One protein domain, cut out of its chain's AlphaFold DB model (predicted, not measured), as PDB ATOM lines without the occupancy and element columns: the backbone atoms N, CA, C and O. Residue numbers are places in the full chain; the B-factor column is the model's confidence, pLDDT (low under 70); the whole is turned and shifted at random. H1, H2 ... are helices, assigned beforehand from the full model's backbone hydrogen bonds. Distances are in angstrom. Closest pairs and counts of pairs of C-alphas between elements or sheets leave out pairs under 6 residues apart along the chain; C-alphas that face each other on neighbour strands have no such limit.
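Overview. This is residues 77 to 125 of the 577 residues of an uncharacterized protein of Polysphondylium pallidum (strain ATCC 26659 / Pp 5 / PN500) (UniProt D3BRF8). H1 and H4 are set crosswise, with short H2 packed on H4; H3 sits off at the other end. The printed part has 49 residues with four named helices and is all helix. It is compact, radius of gyration of the C-alphas 10.0 A, spanning 28 by 20 by 18 A.

Arrangement. H1, residues 77 to 89, touches H4, residues 116 to 125, with residues 80 to 84 alone, about perpendicular at 85 degrees; C-alphas 84 and 123 come closest, 6.7 A. H2, residues 94 to 98, touches H4, C-alphas 97 and 116 closest at 5.3 A. H3, residues 100 to 107, touches no helix. H1, H3 and H4 have every O i to N i+4 pair within hydrogen-bond range; H2 has 0 of 1, but 2 of 2 O i to N i+3 pairs.

Along the chain. Find C-alpha 77 at (8.869, -28.253, -7.808); H1 runs 18.1 A. H4 runs 14.2 A to C-alpha 125 at (-4.270, -31.093, -5.163).

Size, cuts and confidence. The printed part has no cut; no printed residue is under pLDDT 70.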
ATOM      1  N   ASP A  77      10.306 -28.021  -7.662       88.44
ATOM      2  CA  ASP A  77       8.869 -28.253  -7.808       88.44
ATOM      3  C   ASP A  77       8.542 -28.981  -9.113       88.44
ATOM      4  O   ASP A  77       7.707 -29.886  -9.110       88.44
ATOM      5  N   LYS A  78       9.266 -28.684 -10.200       89.81
ATOM      6  CA  LYS A  78       9.126 -29.422 -11.467       89.81
ATOM      7  C   LYS A  78       9.570 -30.875 -11.347       89.81
ATOM      8  O   LYS A  78       8.947 -31.747 -11.949       89.81
ATOM      9  N   VAL A  79      10.634 -31.148 -10.590       91.81
ATOM     10  CA  VAL A  79      11.097 -32.528 -10.365       91.81
ATOM     11  C   VAL A  79      10.122 -33.290  -9.465       91.81
ATOM     12  O   VAL A  79       9.803 -34.441  -9.756       91.81
ATOM     13  N   ASP A  80       9.578 -32.646  -8.429       93.25
ATOM     14  CA  ASP A  80       8.524 -33.220  -7.586       93.25
ATOM     15  C   ASP A  80       7.267 -33.549  -8.414       93.25
ATOM     16  O   ASP A  80       6.681 -34.620  -8.249       93.25
ATOM     17  N   ASP A  81       6.868 -32.669  -9.335       90.81
ATOM     18  CA  ASP A  81       5.730 -32.896 -10.230       90.81
ATOM     19  C   ASP A  81       6.001 -34.027 -11.239       90.81
ATOM     20  O   ASP A  81       5.124 -34.859 -11.489       90.81
ATOM     21  N   ALA A  82       7.231 -34.137 -11.752       92.75
ATOM     22  CA  ALA A  82       7.646 -35.272 -12.578       92.75
ATOM     23  C   ALA A  82       7.652 -36.591 -11.781       92.75
ATOM     24  O   ALA A  82       7.271 -37.641 -12.302       92.75
ATOM     25  N   LEU A  83       8.021 -36.558 -10.498       93.00
ATOM     26  CA  LEU A  83       7.921 -37.721  -9.617       93.00
ATOM     27  C   LEU A  83       6.455 -38.125  -9.383       93.00
ATOM     28  O   LEU A  83       6.149 -39.320  -9.382       93.00
ATOM     29  N   VAL A  84       5.536 -37.158  -9.249       94.12
ATOM     30  CA  VAL A  84       4.087 -37.430  -9.246       94.12
ATOM     31  C   VAL A  84       3.674 -38.139 -10.536       94.12
ATOM     32  O   VAL A  84       2.962 -39.142 -10.462       94.12
ATOM     33  N   ASP A  85       4.136 -37.674 -11.701       92.31
ATOM     34  CA  ASP A  85       3.841 -38.321 -12.984       92.31
ATOM     35  C   ASP A  85       4.339 -39.767 -13.026       92.31
ATOM     36  O   ASP A  85       3.595 -40.650 -13.451       92.31
ATOM     37  N   VAL A  86       5.557 -40.039 -12.555       92.56
ATOM     38  CA  VAL A  86       6.096 -41.405 -12.486       92.56
ATOM     39  C   VAL A  86       5.223 -42.280 -11.590       92.56
ATOM     40  O   VAL A  86       4.833 -43.378 -11.983       92.56
ATOM     41  N   ILE A  87       4.862 -41.800 -10.402       93.06
ATOM     42  CA  ILE A  87       4.062 -42.586  -9.459       93.06
ATOM     43  C   ILE A  87       2.671 -42.883 -10.010       93.06
ATOM     44  O   ILE A  87       2.230 -44.032  -9.959       93.06
ATOM     45  N   VAL A  88       1.992 -41.873 -10.553       89.50
ATOM     46  CA  VAL A  88       0.620 -42.004 -11.051       89.50
ATOM     47  C   VAL A  88       0.582 -42.835 -12.333       89.50
ATOM     48  O   VAL A  88      -0.178 -43.800 -12.407       89.50
ATOM     49  N   ASN A  89       1.420 -42.524 -13.326       87.00
ATOM     50  CA  ASN A  89       1.371 -43.190 -14.631       87.00
ATOM     51  C   ASN A  89       1.951 -44.611 -14.596       87.00
ATOM     52  O   ASN A  89       1.520 -45.464 -15.372       87.00
ATOM     53  N   CYS A  90       2.891 -44.898 -13.689       90.62
ATOM     54  CA  CYS A  90       3.414 -46.252 -13.490       90.62
ATOM     55  C   CYS A  90       2.681 -47.034 -12.388       90.62
ATOM     56  O   CYS A  90       3.034 -48.186 -12.132       90.62
ATOM     57  N   ASN A  91       1.665 -46.439 -11.752       89.00
ATOM     58  CA  ASN A  91       0.884 -47.042 -10.669       89.00
ATOM     59  C   ASN A  91       1.768 -47.586  -9.524       89.00
ATOM     60  O   ASN A  91       1.592 -48.711  -9.048       89.00
ATOM     61  N   LEU A  92       2.765 -46.793  -9.122       93.25
ATOM     62  CA  LEU A  92       3.719 -47.136  -8.069       93.25
ATOM     63  C   LEU A  92       3.164 -46.762  -6.686       93.25
ATOM     64  O   LEU A  92       2.361 -45.836  -6.559       93.25
ATOM     65  N   PRO A  93       3.586 -47.453  -5.615       94.38
ATOM     66  CA  PRO A  93       3.198 -47.064  -4.267       94.38
ATOM     67  C   PRO A  93       3.813 -45.707  -3.898       94.38
ATOM     68  O   PRO A  93       5.006 -45.492  -4.088       94.38
ATOM     69  N   ILE A  94       3.023 -44.817  -3.285       93.88
ATOM     70  CA  ILE A  94       3.497 -43.492  -2.826       93.88
ATOM     71  C   ILE A  94       4.650 -43.633  -1.814       93.88
ATOM     72  O   ILE A  94       5.546 -42.797  -1.766       93.88
ATOM     73  N   SER A  95       4.679 -44.732  -1.050       93.62
ATOM     74  CA  SER A  95       5.765 -45.056  -0.116       93.62
ATOM     75  C   SER A  95       7.125 -45.283  -0.783       93.62
ATOM     76  O   SER A  95       8.126 -45.362  -0.077       93.62
ATOM     77  N   LEU A  96       7.195 -45.366  -2.119       93.31
ATOM     78  CA  LEU A  96       8.461 -45.363  -2.852       93.31
ATOM     79  C   LEU A  96       9.295 -44.118  -2.520       93.31
ATOM     80  O   LEU A  96      10.508 -44.231  -2.393       93.31
ATOM     81  N   ALA A  97       8.642 -42.974  -2.311       91.06
ATOM     82  CA  ALA A  97       9.294 -41.712  -1.974       91.06
ATOM     83  C   ALA A  97      10.047 -41.745  -0.630       91.06
ATOM     84  O   ALA A  97      11.037 -41.042  -0.470       91.06
ATOM     85  N   ASP A  98       9.621 -42.604   0.303       88.06
ATOM     86  CA  ASP A  98      10.271 -42.796   1.608       88.06
ATOM     87  C   ASP A  98      11.219 -44.017   1.610       88.06
ATOM     88  O   ASP A  98      11.735 -44.429   2.651       88.06
ATOM     89  N   ASN A  99      11.428 -44.665   0.458       89.94
ATOM     90  CA  ASN A  99      12.281 -45.842   0.370       89.94
ATOM     91  C   ASN A  99      13.764 -45.444   0.373       89.94
ATOM     92  O   ASN A  99      14.228 -44.750  -0.527       89.94
ATOM     93  N   ILE A 100      14.533 -45.974   1.326       87.06
ATOM     94  CA  ILE A 100      15.960 -45.646   1.500       87.06
ATOM     95  C   ILE A 100      16.831 -45.921   0.262       87.06
ATOM     96  O   ILE A 100      17.826 -45.238   0.036       87.06
ATOM     97  N   TRP A 101      16.481 -46.920  -0.555       90.19
ATOM     98  CA  TRP A 101      17.231 -47.251  -1.769       90.19
ATOM     99  C   TRP A 101      16.861 -46.326  -2.922       90.19
ATOM    100  O   TRP A 101      17.720 -45.997  -3.739       90.19
ATOM    101  N   PHE A 102      15.604 -45.883  -2.962       90.50
ATOM    102  CA  PHE A 102      15.152 -44.870  -3.905       90.50
ATOM    103  C   PHE A 102      15.772 -43.507  -3.582       90.50
ATOM    104  O   PHE A 102      16.330 -42.879  -4.472       90.50
ATOM    105  N   ASP A 103      15.802 -43.111  -2.308       84.81
ATOM    106  CA  ASP A 103      16.503 -41.905  -1.851       84.81
ATOM    107  C   ASP A 103      18.003 -41.950  -2.189       84.81
ATOM    108  O   ASP A 103      18.555 -41.017  -2.772       84.81
ATOM    109  N   ARG A 104      18.664 -43.095  -1.953       83.38
ATOM    110  CA  ARG A 104      20.058 -43.295  -2.378       83.38
ATOM    111  C   ARG A 104      20.227 -43.122  -3.889       83.38
ATOM    112  O   ARG A 104      21.191 -42.486  -4.307       83.38
ATOM    113  N   PHE A 105      19.336 -43.687  -4.700       87.94
ATOM    114  CA  PHE A 105      19.372 -43.521  -6.154       87.94
ATOM    115  C   PHE A 105      19.223 -42.046  -6.558       87.94
ATOM    116  O   PHE A 105      20.018 -41.545  -7.348       87.94
ATOM    117  N   LEU A 106      18.268 -41.333  -5.962       88.62
ATOM    118  CA  LEU A 106      18.025 -39.914  -6.227       88.62
ATOM    119  C   LEU A 106      19.180 -39.007  -5.778       88.62
ATOM    120  O   LEU A 106      19.444 -37.987  -6.416       88.62
ATOM    121  N   SER A 107      19.937 -39.413  -4.755       83.38
ATOM    122  CA  SER A 107      21.107 -38.662  -4.290       83.38
ATOM    123  C   SER A 107      22.227 -38.543  -5.333       83.38
ATOM    124  O   SER A 107      22.963 -37.560  -5.304       83.38
ATOM    125  N   PHE A 108      22.318 -39.469  -6.303       84.88
ATOM    126  CA  PHE A 108      23.240 -39.341  -7.446       84.88
ATOM    127  C   PHE A 108      22.884 -38.173  -8.375       84.88
ATOM    128  O   PHE A 108      23.740 -37.705  -9.117       84.88
ATOM    129  N   PHE A 109      21.640 -37.696  -8.315       85.75
ATOM    130  CA  PHE A 109      21.151 -36.526  -9.046       85.75
ATOM    131  C   PHE A 109      21.070 -35.283  -8.150       85.75
ATOM    132  O   PHE A 109      20.441 -34.297  -8.527       85.75
ATOM    133  N   HIS A 110      21.659 -35.336  -6.948       84.38
ATOM    134  CA  HIS A 110      21.554 -34.288  -5.933       84.38
ATOM    135  C   HIS A 110      20.102 -33.902  -5.613       84.38
ATOM    136  O   HIS A 110      19.827 -32.749  -5.296       84.38
ATOM    137  N   TYR A 111      19.164 -34.852  -5.713       86.06
ATOM    138  CA  TYR A 111      17.743 -34.626  -5.461       86.06
ATOM    139  C   TYR A 111      17.275 -35.303  -4.185       86.06
ATOM    140  O   TYR A 111      17.499 -36.493  -3.966       86.06
ATOM    141  N   THR A 112      16.578 -34.526  -3.357       85.44
ATOM    142  CA  THR A 112      15.889 -35.015  -2.166       85.44
ATOM    143  C   THR A 112      14.402 -35.148  -2.467       85.44
ATOM    144  O   THR A 112      13.702 -34.152  -2.705       85.44
ATOM    145  N   SER A 113      13.925 -36.394  -2.433       87.00
ATOM    146  CA  SER A 113      12.515 -36.708  -2.645       87.00
ATOM    147  C   SER A 113      11.641 -36.019  -1.593       87.00
ATOM    148  O   SER A 113      11.999 -36.003  -0.411       87.00
ATOM    149  N   PRO A 114      10.464 -35.480  -1.962       91.38
ATOM    150  CA  PRO A 114       9.445 -35.155  -0.978       91.38
ATOM    151  C   PRO A 114       9.042 -36.426  -0.227       91.38
ATOM    152  O   PRO A 114       9.037 -37.519  -0.792       91.38
ATOM    153  N   SER A 115       8.645 -36.278   1.038       90.81
ATOM    154  CA  SER A 115       8.065 -37.400   1.785       90.81
ATOM    155  C   SER A 115       6.797 -37.919   1.104       90.81
ATOM    156  O   SER A 115       6.065 -37.151   0.465       90.81
ATOM    157  N   ALA A 116       6.449 -39.185   1.335       93.19
ATOM    158  CA  ALA A 116       5.203 -39.761   0.829       93.19
ATOM    159  C   ALA A 116       3.965 -38.943   1.243       93.19
ATOM    160  O   ALA A 116       2.987 -38.866   0.498       93.19
ATOM    161  N   LYS A 117       4.001 -38.283   2.411       93.69
ATOM    162  CA  LYS A 117       2.933 -37.382   2.875       93.69
ATOM    163  C   LYS A 117       2.786 -36.152   1.976       93.69
ATOM    164  O   LYS A 117       1.667 -35.818   1.592       93.69
ATOM    165  N   VAL A 118       3.895 -35.489   1.650       93.12
ATOM    166  CA  VAL A 118       3.904 -34.309   0.766       93.12
ATOM    167  C   VAL A 118       3.469 -34.708  -0.640       93.12
ATOM    168  O   VAL A 118       2.627 -34.050  -1.245       93.12
ATOM    169  N   LEU A 119       3.968 -35.841  -1.127       93.88
ATOM    170  CA  LEU A 119       3.651 -36.343  -2.455       93.88
ATOM    171  C   LEU A 119       2.178 -36.741  -2.592       93.88
ATOM    172  O   LEU A 119       1.532 -36.425  -3.588       93.88
ATOM    173  N   LYS A 120       1.607 -37.349  -1.543       94.81
ATOM    174  CA  LYS A 120       0.165 -37.594  -1.444       94.81
ATOM    175  C   LYS A 120      -0.633 -36.292  -1.531       94.81
ATOM    176  O   LYS A 120      -1.643 -36.269  -2.226       94.81
ATOM    177  N   GLN A 121      -0.198 -35.229  -0.853       94.62
ATOM    178  CA  GLN A 121      -0.876 -33.935  -0.928       94.62
ATOM    179  C   GLN A 121      -0.820 -33.355  -2.348       94.62
ATOM    180  O   GLN A 121      -1.871 -33.024  -2.887       94.62
ATOM    181  N   LYS A 122       0.352 -33.360  -3.005       93.62
ATOM    182  CA  LYS A 122       0.490 -32.930  -4.411       93.62
ATOM    183  C   LYS A 122      -0.444 -33.711  -5.353       93.62
ATOM    184  O   LYS A 122      -1.107 -33.115  -6.202       93.62
ATOM    185  N   ILE A 123      -0.558 -35.034  -5.182       93.94
ATOM    186  CA  ILE A 123      -1.498 -35.872  -5.952       93.94
ATOM    187  C   ILE A 123      -2.954 -35.443  -5.711       93.94
ATOM    188  O   ILE A 123      -3.722 -35.316  -6.666       93.94
ATOM    189  N   MET A 124      -3.342 -35.206  -4.453       92.12
ATOM    190  CA  MET A 124      -4.698 -34.767  -4.102       92.12
ATOM    191  C   MET A 124      -5.024 -33.393  -4.693       92.12
ATOM    192  O   MET A 124      -6.095 -33.223  -5.275       92.12
ATOM    193  N   ASP A 125      -4.096 -32.440  -4.613       91.31
ATOM    194  CA  ASP A 125      -4.270 -31.093  -5.163       91.31
ATOM    195  C   ASP A 125      -4.427 -31.142  -6.692       91.31
ATOM    196  O   ASP A 125      -5.328 -30.514  -7.261       91.31
TER     197      ASP A 125